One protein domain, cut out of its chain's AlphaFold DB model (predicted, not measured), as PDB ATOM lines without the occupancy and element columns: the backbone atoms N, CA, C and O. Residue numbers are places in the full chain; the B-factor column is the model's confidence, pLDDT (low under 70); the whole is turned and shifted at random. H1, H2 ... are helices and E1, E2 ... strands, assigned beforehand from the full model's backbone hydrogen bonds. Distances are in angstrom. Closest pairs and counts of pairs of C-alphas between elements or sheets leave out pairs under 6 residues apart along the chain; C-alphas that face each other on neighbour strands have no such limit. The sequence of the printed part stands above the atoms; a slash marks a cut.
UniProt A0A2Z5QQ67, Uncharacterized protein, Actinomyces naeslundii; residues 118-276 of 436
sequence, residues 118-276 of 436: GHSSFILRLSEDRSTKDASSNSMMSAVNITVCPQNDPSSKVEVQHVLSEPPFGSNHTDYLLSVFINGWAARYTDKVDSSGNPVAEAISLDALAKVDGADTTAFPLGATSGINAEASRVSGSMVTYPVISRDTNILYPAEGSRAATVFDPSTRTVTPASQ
ATOM      1  N   GLY A 118     242.761 169.186 113.081       96.56
ATOM      2  CA  GLY A 118     244.025 169.373 113.803       96.56
ATOM      3  C   GLY A 118     244.632 170.755 113.550       96.56
ATOM      4  O   GLY A 118     244.230 171.462 112.624       96.56
ATOM      5  N   HIS A 119     245.640 171.143 114.331       97.56
ATOM      6  CA  HIS A 119     246.369 172.400 114.113       97.56
ATOM      7  C   HIS A 119     247.100 172.400 112.757       97.56
ATOM      8  O   HIS A 119     247.359 173.457 112.177       97.56
ATOM      9  N   SER A 120     247.426 171.219 112.220       98.06
ATOM     10  CA  SER A 120     248.035 171.013 110.900       98.06
ATOM     11  C   SER A 120     247.642 169.672 110.251       98.06
ATOM     12  O   SER A 120     248.434 169.072 109.518       98.06
ATOM     13  N   SER A 121     246.411 169.200 110.471       98.06
ATOM     14  CA  SER A 121     245.875 167.961 109.886       98.06
ATOM     15  C   SER A 121     244.367 168.034 109.631       98.06
ATOM     16  O   SER A 121     243.655 168.770 110.311       98.06
ATOM     17  N   PHE A 122     243.877 167.266 108.655       96.44
ATOM     18  CA  PHE A 122     242.457 167.189 108.282       96.44
ATOM     19  C   PHE A 122     241.867 165.801 108.530       96.44
ATOM     20  O   PHE A 122     242.584 164.798 108.514       96.44
ATOM     21  N   ILE A 123     240.544 165.740 108.701       93.69
ATOM     22  CA  ILE A 123     239.779 164.498 108.865       93.69
ATOM     23  C   ILE A 123     239.098 164.173 107.533       93.69
ATOM     24  O   ILE A 123     238.145 164.834 107.124       93.69
ATOM     25  N   LEU A 124     239.603 163.153 106.843       91.44
ATOM     26  CA  LEU A 124     239.200 162.794 105.484       91.44
ATOM     27  C   LEU A 124     238.041 161.797 105.415       91.44
ATOM     28  O   LEU A 124     237.418 161.700 104.366       91.44
ATOM     29  N   ARG A 125     237.776 161.019 106.477       87.94
ATOM     30  CA  ARG A 125     236.653 160.059 106.559       87.94
ATOM     31  C   ARG A 125     236.207 159.830 107.997       87.94
ATOM     32  O   ARG A 125     237.040 159.853 108.901       87.94
ATOM     33  N   LEU A 126     234.923 159.520 108.175       83.94
ATOM     34  CA  LEU A 126     234.346 158.953 109.398       83.94
ATOM     35  C   LEU A 126     233.483 157.738 109.032       83.94
ATOM     36  O   LEU A 126     232.882 157.696 107.959       83.94
ATOM     37  N   SER A 127     233.405 156.755 109.926       81.31
ATOM     38  CA  SER A 127     232.570 155.559 109.774       81.31
ATOM     39  C   SER A 127     232.230 154.949 111.137       81.31
ATOM     40  O   SER A 127     233.011 155.085 112.077       81.31
ATOM     41  N   GLU A 128     231.081 154.276 111.268       77.19
ATOM     42  CA  GLU A 128     230.742 153.547 112.501       77.19
ATOM     43  C   GLU A 128     231.795 152.482 112.832       77.19
ATOM     44  O   GLU A 128     232.051 151.591 112.017       77.19
ATOM     45  N   ASP A 129     232.304 152.481 114.065       74.88
ATOM     46  CA  ASP A 129     233.055 151.338 114.568       74.88
ATOM     47  C   ASP A 129     232.096 150.259 115.087       74.88
ATOM     48  O   ASP A 129     231.672 150.243 116.246       74.88
ATOM     49  N   ARG A 130     231.747 149.330 114.196       65.75
ATOM     50  CA  ARG A 130     230.838 148.219 114.506       65.75
ATOM     51  C   ARG A 130     231.415 147.221 115.513       65.75
ATOM     52  O   ARG A 130     230.622 146.539 116.152       65.75
ATOM     53  N   SER A 131     232.735 147.171 115.719       64.38
ATOM     54  CA  SER A 131     233.351 146.229 116.671       64.38
ATOM     55  C   SER A 131     232.894 146.468 118.118       64.38
ATOM     56  O   SER A 131     232.703 145.521 118.882       64.38
ATOM     57  N   THR A 132     232.597 147.727 118.463       61.56
ATOM     58  CA  THR A 132     232.051 148.129 119.772       61.56
ATOM     59  C   THR A 132     230.713 147.467 120.116       61.56
ATOM     60  O   THR A 132     230.410 147.282 121.295       61.56
ATOM     61  N   LYS A 133     229.927 147.073 119.104       58.81
ATOM     62  CA  LYS A 133     228.606 146.442 119.267       58.81
ATOM     63  C   LYS A 133     228.726 144.965 119.676       58.81
ATOM     64  O   LYS A 133     227.888 144.481 120.435       58.81
ATOM     65  N   ASP A 134     229.800 144.296 119.250       50.47
ATOM     66  CA  ASP A 134     230.043 142.861 119.469       50.47
ATOM     67  C   ASP A 134     230.980 142.564 120.660       50.47
ATOM     68  O   ASP A 134     231.091 141.418 121.097       50.47
ATOM     69  N   ALA A 135     231.650 143.580 121.219       57.00
ATOM     70  CA  ALA A 135     232.567 143.427 122.352       57.00
ATOM     71  C   ALA A 135     231.886 142.777 123.574       57.00
ATOM     72  O   ALA A 135     230.770 143.148 123.932       57.00
ATOM     73  N   SER A 136     232.572 141.871 124.276       55.16
ATOM     74  CA  SER A 136     232.013 141.053 125.372       55.16
ATOM     75  C   SER A 136     231.866 141.757 126.734       55.16
ATOM     76  O   SER A 136     231.575 141.100 127.733       55.16
ATOM     77  N   SER A 137     232.070 143.076 126.805       63.03
ATOM     78  CA  SER A 137     231.882 143.843 128.043       63.03
ATOM     79  C   SER A 137     230.399 144.132 128.305       63.03
ATOM     80  O   SER A 137     229.668 144.541 127.402       63.03
ATOM     81  N   ASN A 138     229.978 144.012 129.568       69.06
ATOM     82  CA  ASN A 138     228.651 144.441 130.034       69.06
ATOM     83  C   ASN A 138     228.476 145.972 130.004       69.06
ATOM     84  O   ASN A 138     227.381 146.478 130.260       69.06
ATOM     85  N   SER A 139     229.546 146.714 129.715       75.06
ATOM     86  CA  SER A 139     229.541 148.165 129.569       75.06
ATOM     87  C   SER A 139     229.320 148.561 128.106       75.06
ATOM     88  O   SER A 139     229.789 147.904 127.169       75.06
ATOM     89  N   MET A 140     228.569 149.639 127.897       78.75
ATOM     90  CA  MET A 140     228.430 150.269 126.591       78.75
ATOM     91  C   MET A 140     229.778 150.867 126.182       78.75
ATOM     92  O   MET A 140     230.500 151.423 127.008       78.75
ATOM     93  N   MET A 141     230.098 150.743 124.902       83.94
ATOM     94  CA  MET A 141     231.270 151.310 124.249       83.94
ATOM     95  C   MET A 141     230.760 151.948 122.960       83.94
ATOM     96  O   MET A 141     229.882 151.390 122.300       83.94
ATOM     97  N   SER A 142     231.230 153.140 122.615       84.12
ATOM     98  CA  SER A 142     230.774 153.846 121.416       84.12
ATOM     99  C   SER A 142     231.933 154.581 120.770       84.12
ATOM    100  O   SER A 142     232.611 155.388 121.414       84.12
ATOM    101  N   ALA A 143     232.193 154.217 119.516       86.88
ATOM    102  CA  ALA A 143     233.306 154.725 118.742       86.88
ATOM    103  C   ALA A 143     232.994 154.832 117.241       86.88
ATOM    104  O   ALA A 143     231.996 154.313 116.726       86.88
ATOM    105  N   VAL A 144     233.899 155.505 116.544       87.00
ATOM    106  CA  VAL A 144     233.997 155.638 115.094       87.00
ATOM    107  C   VAL A 144     235.423 155.328 114.644       87.00
ATOM    108  O   VAL A 144     236.387 155.506 115.391       87.00
ATOM    109  N   ASN A 145     235.553 154.890 113.398       88.56
ATOM    110  CA  ASN A 145     236.834 154.756 112.717       88.56
ATOM    111  C   ASN A 145     236.993 155.943 111.762       88.56
ATOM    112  O   ASN A 145     236.075 156.245 110.988       88.56
ATOM    113  N   ILE A 146     238.139 156.620 111.828       91.31
ATOM    114  CA  ILE A 146     238.410 157.858 111.088       91.31
ATOM    115  C   ILE A 146     239.620 157.691 110.166       91.31
ATOM    116  O   ILE A 146     240.513 156.885 110.427       91.31
ATOM    117  N   THR A 147     239.684 158.494 109.108       93.75
ATOM    118  CA  THR A 147     240.917 158.698 108.335       93.75
ATOM    119  C   THR A 147     241.366 160.139 108.516       93.75
ATOM    120  O   THR A 147     240.565 161.047 108.311       93.75
ATOM    121  N   VAL A 148     242.633 160.360 108.858       95.88
ATOM    122  CA  VAL A 148     243.248 161.692 109.008       95.88
ATOM    123  C   VAL A 148     244.499 161.817 108.137       95.88
ATOM    124  O   VAL A 148     245.097 160.803 107.788       95.88
ATOM    125  N   CYS A 149     244.913 163.030 107.773       97.00
ATOM    126  CA  CYS A 149     246.171 163.269 107.052       97.00
ATOM    127  C   CYS A 149     246.851 164.577 107.492       97.00
ATOM    128  O   CYS A 149     246.155 165.506 107.917       97.00
ATOM    129  N   PRO A 150     248.182 164.708 107.342       98.06
ATOM    130  CA  PRO A 150     248.855 166.001 107.420       98.06
ATOM    131  C   PRO A 150     248.256 166.997 106.420       98.06
ATOM    132  O   PRO A 150     247.964 166.640 105.278       98.06
ATOM    133  N   GLN A 151     248.105 168.267 106.807       96.75
ATOM    134  CA  GLN A 151     247.468 169.274 105.945       96.75
ATOM    135  C   GLN A 151     248.228 169.526 104.633       96.75
ATOM    136  O   GLN A 151     247.628 169.922 103.640       96.75
ATOM    137  N   ASN A 152     249.541 169.274 104.624       96.19
ATOM    138  CA  ASN A 152     250.420 169.463 103.469       96.19
ATOM    139  C   ASN A 152     250.621 168.179 102.639       96.19
ATOM    140  O   ASN A 152     251.221 168.255 101.571       96.19
ATOM    141  N   ASP A 153     250.144 167.021 103.108       95.56
ATOM    142  CA  ASP A 153     250.270 165.742 102.402       95.56
ATOM    143  C   ASP A 153     249.030 164.846 102.622       95.56
ATOM    144  O   ASP A 153     248.987 164.048 103.563       95.56
ATOM    145  N   PRO A 154     248.023 164.915 101.729       93.19
ATOM    146  CA  PRO A 154     246.850 164.045 101.787       93.19
ATOM    147  C   PRO A 154     247.141 162.592 101.362       93.19
ATOM    148  O   PRO A 154     246.257 161.737 101.468       93.19
ATOM    149  N   SER A 155     248.350 162.284 100.872       93.12
ATOM    150  CA  SER A 155     248.751 160.916 100.523       93.12
ATOM    151  C   SER A 155     249.195 160.116 101.753       93.12
ATOM    152  O   SER A 155     248.820 158.946 101.871       93.12
ATOM    153  N   SER A 156     249.855 160.761 102.725       95.62
ATOM    154  CA  SER A 156     250.239 160.199 104.037       95.62
ATOM    155  C   SER A 156     249.062 160.071 105.018       95.62
ATOM    156  O   SER A 156     249.164 160.376 106.206       95.62
ATOM    157  N   LYS A 157     247.912 159.610 104.523       94.62
ATOM    158  CA  LYS A 157     246.711 159.375 105.328       94.62
ATOM    159  C   LYS A 157     246.879 158.187 106.286       94.62
ATOM    160  O   LYS A 157     247.464 157.160 105.941       94.62
ATOM    161  N   VAL A 158     246.303 158.313 107.475       97.00
ATOM    162  CA  VAL A 158     246.327 157.323 108.554       97.00
ATOM    163  C   VAL A 158     244.893 156.956 108.923       97.00
ATOM    164  O   VAL A 158     244.067 157.833 109.167       97.00
ATOM    165  N   GLU A 159     244.596 155.659 108.972       95.31
ATOM    166  CA  GLU A 159     243.354 155.151 109.556       95.31
ATOM    167  C   GLU A 159     243.534 154.973 111.067       95.31
ATOM    168  O   GLU A 159     244.536 154.416 111.523       95.31
ATOM    169  N   VAL A 160     242.571 155.466 111.843       94.06
ATOM    170  CA  VAL A 160     242.571 155.424 113.309       94.06
ATOM    171  C   VAL A 160     241.253 154.822 113.770       94.06
ATOM    172  O   VAL A 160     240.180 155.286 113.383       94.06
ATOM    173  N   GLN A 161     241.349 153.776 114.584       92.06
ATOM    174  CA  GLN A 161     240.201 153.026 115.084       92.06
ATOM    175  C   GLN A 161     239.834 153.445 116.511       92.06
ATOM    176  O   GLN A 161     240.616 154.110 117.196       92.06
ATOM    177  N   HIS A 162     238.636 153.051 116.945       91.00
ATOM    178  CA  HIS A 162     238.156 153.199 118.322       91.00
ATOM    179  C   HIS A 162     238.145 154.651 118.859       91.00
ATOM    180  O   HIS A 162     238.254 154.872 120.069       91.00
ATOM    181  N   VAL A 163     237.995 155.652 117.981       92.81
ATOM    182  CA  VAL A 163     237.840 157.072 118.355       92.81
ATOM    183  C   VAL A 163     236.461 157.266 118.979       92.81
ATOM    184  O   VAL A 163     235.469 156.875 118.377       92.81
ATOM    185  N   LEU A 164     236.373 157.837 120.180       91.25
ATOM    186  CA  LEU A 164     235.120 157.921 120.938       91.25
ATOM    187  C   LEU A 164     234.043 158.692 120.168       91.25
ATOM    188  O   LEU A 164     234.292 159.771 119.636       91.25
ATOM    189  N   SER A 165     232.823 158.163 120.193       85.94
ATOM    190  CA  SER A 165     231.623 158.831 119.692       85.94
ATOM    191  C   SER A 165     230.580 159.002 120.793       85.94
ATOM    192  O   SER A 165     230.737 158.490 121.908       85.94
ATOM    193  N   GLU A 166     229.537 159.781 120.504       82.25
ATOM    194  CA  GLU A 166     228.384 159.874 121.396       82.25
ATOM    195  C   GLU A 166     227.614 158.543 121.388       82.25
ATOM    196  O   GLU A 166     227.329 158.018 120.305       82.25
ATOM    197  N   PRO A 167     227.297 157.956 122.559       77.69
ATOM    198  CA  PRO A 167     226.583 156.693 122.602       77.69
ATOM    199  C   PRO A 167     225.164 156.783 122.024       77.69
ATOM    200  O   PRO A 167     224.497 157.809 122.164       77.69
ATOM    201  N   PRO A 168     224.658 155.702 121.402       64.56
ATOM    202  CA  PRO A 168     223.346 155.705 120.770       64.56
ATOM    203  C   PRO A 168     222.221 155.711 121.813       64.56
ATOM    204  O   PRO A 168     221.795 154.665 122.302       64.56
ATOM    205  N   PHE A 169     221.681 156.895 122.106       56.16
ATOM    206  CA  PHE A 169     220.492 157.069 122.954       56.16
ATOM    207  C   PHE A 169     219.159 156.866 122.199       56.16
ATOM    208  O   PHE A 169     218.085 156.959 122.793       56.16
ATOM    209  N   GLY A 170     219.203 156.589 120.889       46.84
ATOM    210  CA  GLY A 170     218.032 156.376 120.034       46.84
ATOM    211  C   GLY A 170     218.371 155.645 118.730       46.84
ATOM    212  O   GLY A 170     219.529 155.566 118.326       46.84
ATOM    213  N   SER A 171     217.359 155.087 118.064       38.31
ATOM    214  CA  SER A 171     217.534 154.062 117.022       38.31
ATOM    215  C   SER A 171     217.725 154.562 115.582       38.31
ATOM    216  O   SER A 171     217.808 153.729 114.683       38.31
ATOM    217  N   ASN A 172     217.751 155.878 115.324       42.75
ATOM    218  CA  ASN A 172     217.710 156.398 113.947       42.75
ATOM    219  C   ASN A 172     218.394 157.770 113.749       42.75
ATOM    220  O   ASN A 172     217.906 158.594 112.977       42.75
ATOM    221  N   HIS A 173     219.494 158.033 114.465       50.75
ATOM    222  CA  HIS A 173     220.213 159.314 114.435       50.75
ATOM    223  C   HIS A 173     221.605 159.174 113.804       50.75
ATOM    224  O   HIS A 173     222.520 158.616 114.404       50.75
ATOM    225  N   THR A 174     221.775 159.724 112.602       47.34
ATOM    226  CA  THR A 174     223.078 159.871 111.918       47.34
ATOM    227  C   THR A 174     223.855 161.116 112.361       47.34
ATOM    228  O   THR A 174     224.968 161.358 111.901       47.34
ATOM    229  N   ASP A 175     223.266 161.914 113.250       48.25
ATOM    230  CA  ASP A 175     223.691 163.286 113.547       48.25
ATOM    231  C   ASP A 175     224.860 163.344 114.558       48.25
ATOM    232  O   ASP A 175     225.557 164.354 114.659       48.25
ATOM    233  N   TYR A 176     225.132 162.233 115.258       51.41
ATOM    234  CA  TYR A 176     226.137 162.102 116.329       51.41
ATOM    235  C   TYR A 176     227.609 162.296 115.900       51.41
ATOM    236  O   TYR A 176     228.500 162.339 116.747       51.41
ATOM    237  N   LEU A 177     227.903 162.390 114.598       55.47
ATOM    238  CA  LEU A 177     229.277 162.414 114.071       55.47
ATOM    239  C   LEU A 177     229.976 163.788 114.161       55.47
ATOM    240  O   LEU A 177     231.169 163.889 113.882       55.47
ATOM    241  N   LEU A 178     229.254 164.854 114.522       56.94
ATOM    242  CA  LEU A 178     229.680 166.240 114.277       56.94
ATOM    243  C   LEU A 178     230.412 166.953 115.428       56.94
ATOM    244  O   LEU A 178     230.795 168.110 115.270       56.94
ATOM    245  N   SER A 179     230.604 166.342 116.599       63.50
ATOM    246  CA  SER A 179     231.207 167.041 117.759       63.50
ATOM    247  C   SER A 179     232.035 166.141 118.682       63.50
ATOM    248  O   SER A 179     232.060 166.317 119.897       63.50
ATOM    249  N   VAL A 180     232.739 165.175 118.085       76.88
ATOM    250  CA  VAL A 180     233.670 164.270 118.786       76.88
ATOM    251  C   VAL A 180     235.112 164.801 118.853       76.88
ATOM    252  O   VAL A 180     235.924 164.288 119.622       76.88
ATOM    253  N   PHE A 181     235.426 165.836 118.064       89.94
ATOM    254  CA  PHE A 181     236.726 166.510 118.021       89.94
ATOM    255  C   PHE A 181     236.607 167.919 118.593       89.94
ATOM    256  O   PHE A 181     235.657 168.633 118.270       89.94
ATOM    257  N   ILE A 182     237.572 168.320 119.419       90.44
ATOM    258  CA  ILE A 182     237.554 169.601 120.130       90.44
ATOM    259  C   ILE A 182     238.938 170.241 120.030       90.44
ATOM    260  O   ILE A 182     239.914 169.686 120.532       90.44
ATOM    261  N   ASN A 183     239.015 171.412 119.392       90.50
ATOM    262  CA  ASN A 183     240.197 172.284 119.348       90.50
ATOM    263  C   ASN A 183     241.526 171.548 119.064       90.50
ATOM    264  O   ASN A 183     242.501 171.738 119.787       90.50
ATOM    265  N   GLY A 184     241.560 170.679 118.047       94.94
ATOM    266  CA  GLY A 184     242.760 169.917 117.673       94.94
ATOM    267  C   GLY A 184     242.890 168.520 118.289       94.94
ATOM    268  O   GLY A 184     243.828 167.800 117.944       94.94
ATOM    269  N   TRP A 185     241.972 168.099 119.167       97.00
ATOM    270  CA  TRP A 185     242.067 166.840 119.919       97.00
ATOM    271  C   TRP A 185     240.921 165.871 119.626       97.00
ATOM    272  O   TRP A 185     239.788 166.268 119.343       97.00
ATOM    273  N   ALA A 186     241.234 164.582 119.752       95.38
ATOM    274  CA  ALA A 186     240.301 163.464 119.699       95.38
ATOM    275  C   ALA A 186     240.489 162.568 120.934       95.38
ATOM    276  O   ALA A 186     241.586 162.482 121.488       95.38
ATOM    277  N   ALA A 187     239.436 161.864 121.351       95.81
ATOM    278  CA  ALA A 187     239.553 160.775 122.321       95.81
ATOM    279  C   ALA A 187     239.521 159.425 121.601       95.81
ATOM    280  O   ALA A 187     238.752 159.257 120.658       95.81
ATOM    281  N   ARG A 188     240.287 158.440 122.071       95.06
ATOM    282  CA  ARG A 188     240.203 157.044 121.610       95.06
ATOM    283  C   ARG A 188     240.277 156.063 122.771       95.06
ATOM    284  O   ARG A 188     240.861 156.380 123.806       95.06
ATOM    285  N   TYR A 189     239.725 154.868 122.592       94.56
ATOM    286  CA  TYR A 189     240.006 153.748 123.487       94.56
ATOM    287  C   TYR A 189     241.439 153.238 123.287       94.56
ATOM    288  O   TYR A 189     242.045 153.442 122.236       94.56
ATOM    289  N   THR A 190     241.998 152.603 124.319       93.62
ATOM    290  CA  THR A 190     243.418 152.202 124.356       93.62
ATOM    291  C   THR A 190     243.633 150.685 124.344       93.62
ATOM    292  O   THR A 190     244.641 150.215 124.878       93.62
ATOM    293  N   ASP A 191     242.638 149.923 123.879       88.50
ATOM    294  CA  ASP A 191     242.547 148.447 123.892       88.50
ATOM    295  C   ASP A 191     242.744 147.793 125.274       88.50
ATOM    296  O   ASP A 191     243.009 146.598 125.407       88.50
ATOM    297  N   LYS A 192     242.606 148.594 126.336       91.44
ATOM    298  CA  LYS A 192     242.788 148.207 127.739       91.44
ATOM    299  C   LYS A 192     241.479 148.382 128.492       91.44
ATOM    300  O   LYS A 192     240.639 149.207 128.129       91.44
ATOM    301  N   VAL A 193     241.368 147.646 129.590       91.44
ATOM    302  CA  VAL A 193     240.275 147.774 130.553       91.44
ATOM    303  C   VAL A 193     240.790 148.179 131.931       91.44
ATOM    304  O   VAL A 193     241.964 147.979 132.250       91.44
ATOM    305  N   ASP A 194     239.910 148.755 132.746       91.38
ATOM    306  CA  ASP A 194     240.152 148.975 134.170       91.38
ATOM    307  C   ASP A 194     240.072 147.661 134.979       91.38
ATOM    308  O   ASP A 194     239.817 146.575 134.451       91.38
ATOM    309  N   SER A 195     240.261 147.754 136.297       90.12
ATOM    310  CA  SER A 195     240.152 146.617 137.225       90.12
ATOM    311  C   SER A 195     238.749 146.000 137.333       90.12
ATOM    312  O   SER A 195     238.595 144.978 138.000       90.12
ATOM    313  N   SER A 196     237.737 146.600 136.700       88.00
ATOM    314  CA  SER A 196     236.345 146.134 136.656       88.00
ATOM    315  C   SER A 196     235.924 145.631 135.264       88.00
ATOM    316  O   SER A 196     234.784 145.197 135.103       88.00
ATOM    317  N   GLY A 197     236.815 145.654 134.264       87.94
ATOM    318  CA  GLY A 197     236.526 145.213 132.894       87.94
ATOM    319  C   GLY A 197     235.907 146.282 131.980       87.94
ATOM    320  O   GLY A 197     235.393 145.945 130.909       87.94
ATOM    321  N   ASN A 198     235.947 147.559 132.371       89.19
ATOM    322  CA  ASN A 198     235.440 148.669 131.560       89.19
ATOM    323  C   ASN A 198     236.517 149.187 130.602       89.19
ATOM    324  O   ASN A 198     237.652 149.371 131.047       89.19
ATOM    325  N   PRO A 199     236.199 149.485 129.330       89.69
ATOM    326  CA  PRO A 199     237.173 150.022 128.384       89.69
ATOM    327  C   PRO A 199     237.649 151.418 128.819       89.69
ATOM    328  O   PRO A 199     236.847 152.259 129.234       89.69
ATOM    329  N   VAL A 200     238.961 151.665 128.726       95.25
ATOM    330  CA  VAL A 200     239.571 152.954 129.101       95.25
ATOM    331  C   VAL A 200     240.069 153.730 127.884       95.25
ATOM    332  O   VAL A 200     240.502 153.145 126.887       95.25
ATOM    333  N   ALA A 201     239.983 155.056 127.974       96.75
ATOM    334  CA  ALA A 201     240.280 155.979 126.885       96.75
ATOM    335  C   ALA A 201     241.404 156.969 127.219       96.75
ATOM    336  O   ALA A 201     241.736 157.207 128.384       96.75
ATOM    337  N   GLU A 202     241.946 157.594 126.178       98.06
ATOM    338  CA  GLU A 202     242.915 158.690 126.235       98.06
ATOM    339  C   GLU A 202     242.535 159.811 125.253       98.06
ATOM    340  O   GLU A 202     241.936 159.546 124.208       98.06
ATOM    341  N   ALA A 203     242.886 161.056 125.579       98.12
ATOM    342  CA  ALA A 203     242.874 162.183 124.650       98.12
ATOM    343  C   ALA A 203     244.243 162.307 123.968       98.12
ATOM    344  O   ALA A 203     245.279 162.188 124.624       98.12
ATOM    345  N   ILE A 204     244.248 162.560 122.661       98.00
ATOM    346  CA  ILE A 204     245.448 162.700 121.827       98.00
ATOM    347  C   ILE A 204     245.191 163.727 120.712       98.00
ATOM    348  O   ILE A 204     244.052 163.902 120.270       98.00
ATOM    349  N   SER A 205     246.233 164.435 120.270       97.88
ATOM    350  CA  SER A 205     246.108 165.422 119.195       97.88
ATOM    351  C   SER A 205     245.811 164.748 117.847       97.88
ATOM    352  O   SER A 205     246.352 163.684 117.523       97.88
ATOM    353  N   LEU A 206     244.965 165.378 117.029       97.69
ATOM    354  CA  LEU A 206     244.696 164.947 115.653       97.69
ATOM    355  C   LEU A 206     245.976 164.961 114.807       97.69
ATOM    356  O   LEU A 206     246.164 164.086 113.968       97.69
ATOM    357  N   ASP A 207     246.899 165.879 115.094       98.56
ATOM    358  CA  ASP A 207     248.182 165.993 114.398       98.56
ATOM    359  C   ASP A 207     249.123 164.815 114.705       98.56
ATOM    360  O   ASP A 207     249.783 164.307 113.798       98.56
ATOM    361  N   ALA A 208     249.130 164.305 115.942       98.38
ATOM    362  CA  ALA A 208     249.841 163.070 116.286       98.38
ATOM    363  C   ALA A 208     249.194 161.832 115.652       98.38
ATOM    364  O   ALA A 208     249.902 160.946 115.166       98.38
ATOM    365  N   LEU A 209     247.860 161.775 115.610       97.81
ATOM    366  CA  LEU A 209     247.120 160.716 114.915       97.81
ATOM    367  C   LEU A 209     247.405 160.714 113.403       97.81
ATOM    368  O   LEU A 209     247.589 159.651 112.809       97.81
ATOM    369  N   ALA A 210     247.508 161.898 112.801       98.00
ATOM    370  CA  ALA A 210     247.873 162.115 111.404       98.00
ATOM    371  C   ALA A 210     249.378 161.977 111.118       98.00
ATOM    372  O   ALA A 210     249.762 161.992 109.952       98.00
ATOM    373  N   LYS A 211     250.225 161.820 112.148       97.88
ATOM    374  CA  LYS A 211     251.696 161.757 112.048       97.88
ATOM    375  C   LYS A 211     252.311 162.996 111.379       97.88
ATOM    376  O   LYS A 211     253.234 162.878 110.579       97.88
ATOM    377  N   VAL A 212     251.802 164.183 111.708       98.31
ATOM    378  CA  VAL A 212     252.402 165.459 111.290       98.31
ATOM    379  C   VAL A 212     253.820 165.572 111.870       98.31
ATOM    380  O   VAL A 212     254.031 165.320 113.058       98.31
ATOM    381  N   ASP A 213     254.790 165.962 111.040       96.44
ATOM    382  CA  ASP A 213     256.187 166.110 111.458       96.44
ATOM    383  C   ASP A 213     256.330 167.085 112.637       96.44
ATOM    384  O   ASP A 213     255.897 168.236 112.582       96.44
ATOM    385  N   GLY A 214     256.959 166.616 113.718       95.56
ATOM    386  CA  GLY A 214     257.161 167.400 114.940       95.56
ATOM    387  C   GLY A 214     255.924 167.566 115.833       95.56
ATOM    388  O   GLY A 214     256.010 168.293 116.823       95.56
ATOM    389  N   ALA A 215     254.797 166.908 115.532       96.62
ATOM    390  CA  ALA A 215     253.610 166.951 116.384       96.62
ATOM    391  C   ALA A 215     253.843 166.322 117.767       96.62
ATOM    392  O   ALA A 215     254.570 165.340 117.927       96.62
ATOM    393  N   ASP A 216     253.166 166.876 118.774       95.44
ATOM    394  CA  ASP A 216     253.199 166.367 120.141       95.44
ATOM    395  C   ASP A 216     252.322 165.113 120.272       95.44
ATOM    396  O   ASP A 216     251.090 165.179 120.186       95.44
ATOM    397  N   THR A 217     252.980 163.973 120.476       96.88
ATOM    398  CA  THR A 217     252.374 162.640 120.598       96.88
ATOM    399  C   THR A 217     251.936 162.286 122.022       96.88
ATOM    400  O   THR A 217     251.507 161.156 122.261       96.88
ATOM    401  N   THR A 218     252.017 163.224 122.973       97.88
ATOM    402  CA  THR A 218     251.578 163.010 124.359       97.88
ATOM    403  C   THR A 218     250.077 162.719 124.419       97.88
ATOM    404  O   THR A 218     249.255 163.547 124.025       97.88
ATOM    405  N   ALA A 219     249.722 161.552 124.962       97.94
ATOM    406  CA  ALA A 219     248.343 161.160 125.232       97.94
ATOM    407  C   ALA A 219     248.002 161.304 126.724       97.94
ATOM    408  O   ALA A 219     248.840 161.063 127.596       97.94
ATOM    409  N   PHE A 220     246.756 161.679 127.018       98.50
ATOM    410  CA  PHE A 220     246.281 162.014 128.361       98.50
ATOM    411  C   PHE A 220     245.166 161.047 128.791       98.50
ATOM    412  O   PHE A 220     244.140 160.981 128.114       98.50
ATOM    413  N   PRO A 221     245.321 160.280 129.887       98.00
ATOM    414  CA  PRO A 221     244.367 159.234 130.250       98.00
ATOM    415  C   PRO A 221     243.035 159.826 130.725       98.00
ATOM    416  O   PRO A 221     242.995 160.578 131.694       98.00
ATOM    417  N   LEU A 222     241.934 159.441 130.080       97.50
ATOM    418  CA  LEU A 222     240.572 159.878 130.417       97.50
ATOM    419  C   LEU A 222     239.862 158.933 131.400       97.50
ATOM    420  O   LEU A 222     238.829 159.296 131.962       97.50
ATOM    421  N   GLY A 223     240.413 157.736 131.620       96.19
ATOM    422  CA  GLY A 223     239.835 156.704 132.483       96.19
ATOM    423  C   GLY A 223     238.784 155.846 131.771       96.19
ATOM    424  O   GLY A 223     238.732 155.802 130.542       96.19
ATOM    425  N   ALA A 224     237.976 155.126 132.554       93.94
ATOM    426  CA  ALA A 224     236.898 154.279 132.047       93.94
ATOM    427  C   ALA A 224     235.695 155.115 131.582       93.94
ATOM    428  O   ALA A 224     235.264 156.035 132.279       93.94
ATOM    429  N   THR A 225     235.154 154.800 130.406       92.25
ATOM    430  CA  THR A 225     234.111 155.602 129.744       92.25
ATOM    431  C   THR A 225     233.299 154.759 128.762       92.25
ATOM    432  O   THR A 225     233.808 153.782 128.219       92.25
ATOM    433  N   SER A 226     232.043 155.146 128.528       88.38
ATOM    434  CA  SER A 226     231.201 154.567 127.471       88.38
ATOM    435  C   SER A 226     231.170 155.375 126.166       88.38
ATOM    436  O   SER A 226     230.665 154.872 125.164       88.38
ATOM    437  N   GLY A 227     231.718 156.594 126.143       89.00
ATOM    438  CA  GLY A 227     231.763 157.466 124.962       89.00
ATOM    439  C   GLY A 227     232.068 158.927 125.307       89.00
ATOM    440  O   GLY A 227     232.384 159.258 126.454       89.00
ATOM    441  N   ILE A 228     231.972 159.818 124.320       89.25
ATOM    442  CA  ILE A 228     232.082 161.271 124.528       89.25
ATOM    443  C   ILE A 228     230.682 161.893 124.644       89.25
ATOM    444  O   ILE A 228     229.767 161.502 123.931       89.25
ATOM    445  N   ASN A 229     230.510 162.850 125.552       88.25
ATOM    446  CA  ASN A 229     229.330 163.706 125.634       88.25
ATOM    447  C   ASN A 229     229.548 164.867 124.661       88.25
ATOM    448  O   ASN A 229     230.234 165.843 124.989       88.25
ATOM    449  N   ALA A 230     229.049 164.717 123.438       82.56
ATOM    450  CA  ALA A 230     229.371 165.601 122.325       82.56
ATOM    451  C   ALA A 230     228.823 167.011 122.572       82.56
ATOM    452  O   ALA A 230     229.538 167.988 122.366       82.56
ATOM    453  N   GLU A 231     227.608 167.135 123.110       81.44
ATOM    454  CA  GLU A 231     227.006 168.437 123.428       81.44
ATOM    455  C   GLU A 231     227.726 169.177 124.566       81.44
ATOM    456  O   GLU A 231     228.044 170.360 124.422       81.44
ATOM    457  N   ALA A 232     228.058 168.507 125.678       85.06
ATOM    458  CA  ALA A 232     228.831 169.146 126.751       85.06
ATOM    459  C   ALA A 232     230.239 169.539 126.277       85.06
ATOM    460  O   ALA A 232     230.754 170.587 126.673       85.06
ATOM    461  N   SER A 233     230.837 168.738 125.392       89.31
ATOM    462  CA  SER A 233     232.146 169.039 124.811       89.31
ATOM    463  C   SER A 233     232.081 170.268 123.895       89.31
ATOM    464  O   SER A 233     232.764 171.268 124.121       89.31
ATOM    465  N   ARG A 234     231.158 170.254 122.925       83.81
ATOM    466  CA  ARG A 234     230.892 171.333 121.959       83.81
ATOM    467  C   ARG A 234     230.572 172.676 122.622       83.81
ATOM    468  O   ARG A 234     230.979 173.718 122.117       83.81
ATOM    469  N   VAL A 235     229.832 172.666 123.732       82.44
ATOM    470  CA  VAL A 235     229.431 173.888 124.456       82.44
ATOM    471  C   VAL A 235     230.532 174.416 125.383       82.44
ATOM    472  O   VAL A 235     230.581 175.621 125.624       82.44
ATOM    473  N   SER A 236     231.413 173.554 125.902       87.38
ATOM    474  CA  SER A 236     232.487 173.964 126.821       87.38
ATOM    475  C   SER A 236     233.819 174.293 126.143       87.38
ATOM    476  O   SER A 236     234.596 175.060 126.707       87.38
ATOM    477  N   GLY A 237     234.100 173.730 124.963       88.75
ATOM    478  CA  GLY A 237     235.436 173.780 124.352       88.75
ATOM    479  C   GLY A 237     236.453 172.834 125.009       88.75
ATOM    480  O   GLY A 237     237.632 172.869 124.659       88.75
ATOM    481  N   SER A 238     235.989 171.976 125.921       93.25
ATOM    482  CA  SER A 238     236.728 170.869 126.533       93.25
ATOM    483  C   SER A 238     236.193 169.535 126.004       93.25
ATOM    484  O   SER A 238     235.096 169.475 125.461       93.25
ATOM    485  N   MET A 239     236.922 168.438 126.177       94.06
ATOM    486  CA  MET A 239     236.420 167.088 125.897       94.06
ATOM    487  C   MET A 239     235.813 166.489 127.165       94.06
ATOM    488  O   MET A 239     236.484 166.418 128.194       94.06
ATOM    489  N   VAL A 240     234.560 166.041 127.099       93.81
ATOM    490  CA  VAL A 240     233.802 165.513 128.244       93.81
ATOM    491  C   VAL A 240     233.432 164.057 127.990       93.81
ATOM    492  O   VAL A 240     232.674 163.765 127.070       93.81
ATOM    493  N   THR A 241     233.924 163.125 128.803       93.81
ATOM    494  CA  THR A 241     233.532 161.709 128.699       93.81
ATOM    495  C   THR A 241     232.249 161.415 129.466       93.81
ATOM    496  O   THR A 241     232.014 161.968 130.546       93.81
ATOM    497  N   TYR A 242     231.440 160.485 128.959       90.31
ATOM    498  CA  TYR A 242     230.413 159.856 129.785       90.31
ATOM    499  C   TYR A 242     231.049 158.893 130.799       90.31
ATOM    500  O   TYR A 242     232.029 158.216 130.479       90.31
ATOM    501  N   PRO A 243     230.479 158.764 132.009       89.75
ATOM    502  CA  PRO A 243     230.762 157.635 132.887       89.75
ATOM    503  C   PRO A 243     230.445 156.294 132.225       89.75
ATOM    504  O   PRO A 243     229.760 156.222 131.205       89.75
ATOM    505  N   VAL A 244     230.926 155.219 132.845       87.81
ATOM    506  CA  VAL A 244     230.584 153.851 132.449       87.81
ATOM    507  C   VAL A 244     229.069 153.643 132.558       87.81
ATOM    508  O   VAL A 244     228.483 153.778 133.633       87.81
ATOM    509  N   ILE A 245     228.447 153.295 131.436       81.31
ATOM    510  CA  ILE A 245     227.035 152.938 131.305       81.31
ATOM    511  C   ILE A 245     226.946 151.434 131.028       81.31
ATOM    512  O   ILE A 245     227.704 150.909 130.217       81.31
ATOM    513  N   SER A 246     226.011 150.726 131.665       78.00
ATOM    514  CA  SER A 246     225.773 149.305 131.380       78.00
ATOM    515  C   SER A 246     224.956 149.124 130.094       78.00
ATOM    516  O   SER A 246     223.956 149.811 129.883       78.00
ATOM    517  N   ARG A 247     225.356 148.168 129.251       71.62
ATOM    518  CA  ARG A 247     224.732 147.870 127.952       71.62
ATOM    519  C   ARG A 247     223.264 147.448 128.063       71.62
ATOM    520  O   ARG A 247     222.479 147.779 127.183       71.62
ATOM    521  N   ASP A 248     222.884 146.778 129.151       65.81
ATOM    522  CA  ASP A 248     221.505 146.327 129.386       65.81
ATOM    523  C   ASP A 248     220.562 147.465 129.821       65.81
ATOM    524  O   ASP A 248     219.346 147.282 129.917       65.81
ATOM    525  N   THR A 249     221.097 148.658 130.113       60.66
ATOM    526  CA  THR A 249     220.281 149.782 130.577       60.66
ATOM    527  C   THR A 249     219.664 150.535 129.399       60.66
ATOM    528  O   THR A 249     220.322 151.307 128.708       60.66
ATOM    529  N   ASN A 250     218.359 150.333 129.188       55.41
ATOM    530  CA  ASN A 250     217.548 151.086 128.224       55.41
ATOM    531  C   ASN A 250     217.291 152.522 128.723       55.41
ATOM    532  O   ASN A 250     216.178 152.879 129.121       55.41
ATOM    533  N   ILE A 251     218.350 153.331 128.764       55.78
ATOM    534  CA  ILE A 251     218.313 154.731 129.177       55.78
ATOM    535  C   ILE A 251     218.465 155.663 127.977       55.78
ATOM    536  O   ILE A 251     219.544 155.820 127.420       55.78
ATOM    537  N   LEU A 252     217.380 156.380 127.675       51.44
ATOM    538  CA  LEU A 252     217.351 157.522 126.750       51.44
ATOM    539  C   LEU A 252     218.251 158.692 127.204       51.44
ATOM    540  O   LEU A 252     218.558 159.568 126.404       51.44
ATOM    541  N   TYR A 253     218.662 158.717 128.478       53.19
ATOM    542  CA  TYR A 253     219.622 159.666 129.048       53.19
ATOM    543  C   TYR A 253     220.425 158.997 130.174       53.19
ATOM    544  O   TYR A 253     219.820 158.259 130.954       53.19
ATOM    545  N   PRO A 254     221.735 159.283 130.332       53.56
ATOM    546  CA  PRO A 254     222.544 158.757 131.433       53.56
ATOM    547  C   PRO A 254     221.885 158.949 132.804       53.56
ATOM    548  O   PRO A 254     221.230 159.965 133.039       53.56
ATOM    549  N   ALA A 255     222.079 157.975 133.701       49.12
ATOM    550  CA  ALA A 255     221.431 157.938 135.014       49.12
ATOM    551  C   ALA A 255     221.697 159.200 135.864       49.12
ATOM    552  O   ALA A 255     222.643 159.943 135.611       49.12
ATOM    553  N   GLU A 256     220.873 159.425 136.889       47.28
ATOM    554  CA  GLU A 256     220.832 160.654 137.698       47.28
ATOM    555  C   GLU A 256     222.234 161.137 138.139       47.28
ATOM    556  O   GLU A 256     222.946 160.493 138.910       47.28
ATOM    557  N   GLY A 257     222.660 162.291 137.609       51.16
ATOM    558  CA  GLY A 257     223.975 162.896 137.872       51.16
ATOM    559  C   GLY A 257     225.161 162.367 137.042       51.16
ATOM    560  O   GLY A 257     226.246 162.950 137.113       51.16
ATOM    561  N   SER A 258     224.969 161.333 136.227       55.47
ATOM    562  CA  SER A 258     225.995 160.598 135.467       55.47
ATOM    563  C   SER A 258     226.268 161.188 134.066       55.47
ATOM    564  O   SER A 258     226.406 160.466 133.083       55.47
ATOM    565  N   ARG A 259     226.299 162.524 133.935       75.06
ATOM    566  CA  ARG A 259     226.459 163.216 132.632       75.06
ATOM    567  C   ARG A 259     227.906 163.494 132.210       75.06
ATOM    568  O   ARG A 259     228.135 163.745 131.032       75.06
ATOM    569  N   ALA A 260     228.854 163.437 133.141       88.06
ATOM    570  CA  ALA A 260     230.282 163.599 132.885       88.06
ATOM    571  C   ALA A 260     231.081 162.730 133.871       88.06
ATOM    572  O   ALA A 260     230.721 162.667 135.049       88.06
ATOM    573  N   ALA A 261     232.145 162.073 133.405       92.56
ATOM    574  CA  ALA A 261     233.129 161.382 134.249       92.56
ATOM    575  C   ALA A 261     234.442 162.156 134.327       92.56
ATOM    576  O   ALA A 261     234.931 162.432 135.424       92.56
ATOM    577  N   THR A 262     234.969 162.545 133.169       95.81
ATOM    578  CA  THR A 262     236.260 163.217 133.038       95.81
ATOM    579  C   THR A 262     236.132 164.375 132.059       95.81
ATOM    580  O   THR A 262     235.495 164.248 131.013       95.81
ATOM    581  N   VAL A 263     236.756 165.499 132.401       96.81
ATOM    582  CA  VAL A 263     236.929 166.664 131.533       96.81
ATOM    583  C   VAL A 263     238.409 166.761 131.174       96.81
ATOM    584  O   VAL A 263     239.259 166.748 132.063       96.81
ATOM    585  N   PHE A 264     238.729 166.866 129.889       97.75
ATOM    586  CA  PHE A 264     240.053 167.249 129.402       97.75
ATOM    587  C   PHE A 264     239.957 168.616 128.729       97.75
ATOM    588  O   PHE A 264     239.162 168.791 127.810       97.75
ATOM    589  N   ASP A 265     240.748 169.579 129.191       96.12
ATOM    590  CA  ASP A 265     240.858 170.911 128.590       96.12
ATOM    591  C   ASP A 265     242.042 170.935 127.601       96.12
ATOM    592  O   ASP A 265     243.187 170.870 128.053       96.12
ATOM    593  N   PRO A 266     241.810 171.069 126.278       93.81
ATOM    594  CA  PRO A 266     242.868 171.178 125.270       93.81
ATOM    595  C   PRO A 266     243.886 172.298 125.515       93.81
ATOM    596  O   PRO A 266     245.053 172.156 125.144       93.81
ATOM    597  N   SER A 267     243.463 173.413 126.122       92.06
ATOM    598  CA  SER A 267     244.272 174.632 126.243       92.06
ATOM    599  C   SER A 267     245.313 174.550 127.362       92.06
ATOM    600  O   SER A 267     246.443 175.005 127.184       92.06
ATOM    601  N   THR A 268     244.974 173.916 128.489       94.81
ATOM    602  CA  THR A 268     245.924 173.612 129.577       94.81
ATOM    603  C   THR A 268     246.452 172.177 129.543       94.81
ATOM    604  O   THR A 268     247.390 171.857 130.273       94.81
ATOM    605  N   ARG A 269     245.864 171.314 128.702       95.94
ATOM    606  CA  ARG A 269     246.092 169.858 128.628       95.94
ATOM    607  C   ARG A 269     245.821 169.133 129.956       95.94
ATOM    608  O   ARG A 269     246.401 168.087 130.245       95.94
ATOM    609  N   THR A 270     244.936 169.697 130.777       97.06
ATOM    610  CA  THR A 270     244.611 169.175 132.110       97.06
ATOM    611  C   THR A 270     243.473 168.166 132.031       97.06
ATOM    612  O   THR A 270     242.403 168.475 131.510       97.06
ATOM    613  N   VAL A 271     243.670 166.987 132.626       98.25
ATOM    614  CA  VAL A 271     242.597 166.023 132.912       98.25
ATOM    615  C   VAL A 271     242.051 166.291 134.316       98.25
ATOM    616  O   VAL A 271     242.802 166.242 135.288       98.25
ATOM    617  N   THR A 272     240.748 166.538 134.431       97.25
ATOM    618  CA  THR A 272     240.050 166.798 135.698       97.25
ATOM    619  C   THR A 272     238.849 165.856 135.840       97.25
ATOM    620  O   THR A 272     238.008 165.810 134.940       97.25
ATOM    621  N   PRO A 273     238.707 165.107 136.951       95.38
ATOM    622  CA  PRO A 273     237.483 164.359 137.233       95.38
ATOM    623  C   PRO A 273     236.276 165.299 137.309       95.38
ATOM    624  O   PRO A 273     236.356 166.364 137.915       95.38
ATOM    625  N   ALA A 274     235.128 164.902 136.766       92.00
ATOM    626  CA  ALA A 274     233.926 165.739 136.743       92.00
ATOM    627  C   ALA A 274     233.445 166.153 138.150       92.00
ATOM    628  O   ALA A 274     232.860 167.214 138.311       92.00
ATOM    629  N   SER A 275     233.753 165.368 139.186       90.69
ATOM    630  CA  SER A 275     233.509 165.696 140.602       90.69
ATOM    631  C   SER A 275     234.482 166.722 141.209       90.69
ATOM    632  O   SER A 275     234.425 166.986 142.409       90.69
ATOM    633  N   GLN A 276     235.396 167.274 140.408       93.50
ATOM    634  CA  GLN A 276     236.386 168.291 140.784       93.50
ATOM    635  C   GLN A 276     236.416 169.479 139.804       93.50
ATOM    636  O   GLN A 276     237.030 170.501 140.106       93.50
TER     637      GLN A 276
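This is residues 118 to 276 of the 436 residues of an uncharacterized protein of Actinomyces naeslundii (UniProt A0A2Z5QQ67). Three small sheets are stacked, the sheet E4, E5, E6 in the middle, with the sheet E1, E2, E3 face to face with it and the short hairpin E7 and E8 face to face with it beyond. Four short helices lie about this stack, and a long loop, residues 237 to 261, carries the backbone from H4 to E7. The 159 printed residues hold, in order, E1 H1 E2 E3 H2 E4 E5 H3 E6 H4 E7 E8, and each sheet is antiparallel. The class is mixed, helices and strands, though only 71 residues are in named elements. The whole is compact, with a radius of gyration of the C-alphas of 15.0 A and spans of 45 by 33 by 30 A.

Start at E1, residues 121 to 128, which bends by 53 degrees at residue 124 and is antiparallel to E2, residues 143 to 150; find N 122 and O 149 at 3.0 A. E2 forms a hairpin with E3, residues 158 to 164, where N 146 and O 160 are 2.9 A apart. This strongly twisted sheet is only grazed by H1, residues 131 to 134, and by H2, residues 175 to 178. Look next at E4, residues 185 to 193, whose C-alpha 188 is 4.0 A from that of Val 163, the closest C-alphas of E3 and E4. E4 forms a hairpin with E5, residues 199 to 205, with N 188 and O 202 at 2.9 A, and E6, residues 220 to 224, is the antiparallel neighbour of E5, with N 222 and O 201 at 2.8 A. H3, residues 206 to 209, is on the sheet E1 E2 E3 at a height of 7.1 A, only just over E2 with 3 of its C-alphas. H4, residues 230 to 236, is close to H2 but not clearly touching it, the closest C-alphas, of Tyr 176 and Ala 230, being 7.7 A apart. E7, residues 262 to 265, forms a hairpin with E8, residues 270 to 273, with N 263 and O 272 at 2.8 A; the closest C-alphas of E6 and E7, of Leu 222 and Thr 262, are 6.1 A apart. In H4 every O i to N i+4 pair is within hydrogen-bond range; H1, H2 and H3 are too short for one, and their single O i to N i+3 pair is within range in H1 and H3 but not in H2.

Find C-alpha 121 at (245.875, 167.961, 109.886), where E1 begins its 21.1 A. E2 runs 22.3 A, E3 16.7 A, E4 21.9 A and E5 20.0 A. E8 ends at C-alpha 273, (237.483, 164.359, 137.233).

The farthest C-alphas, of Ser 155 and Glu 256, are 46.5 A apart. The printed part has no cut, and the link H4 to E7 is long. Mean pLDDT of the printed part is 84.3; residues 130 to 138, 168 to 179 and 248 to 258 are under 70.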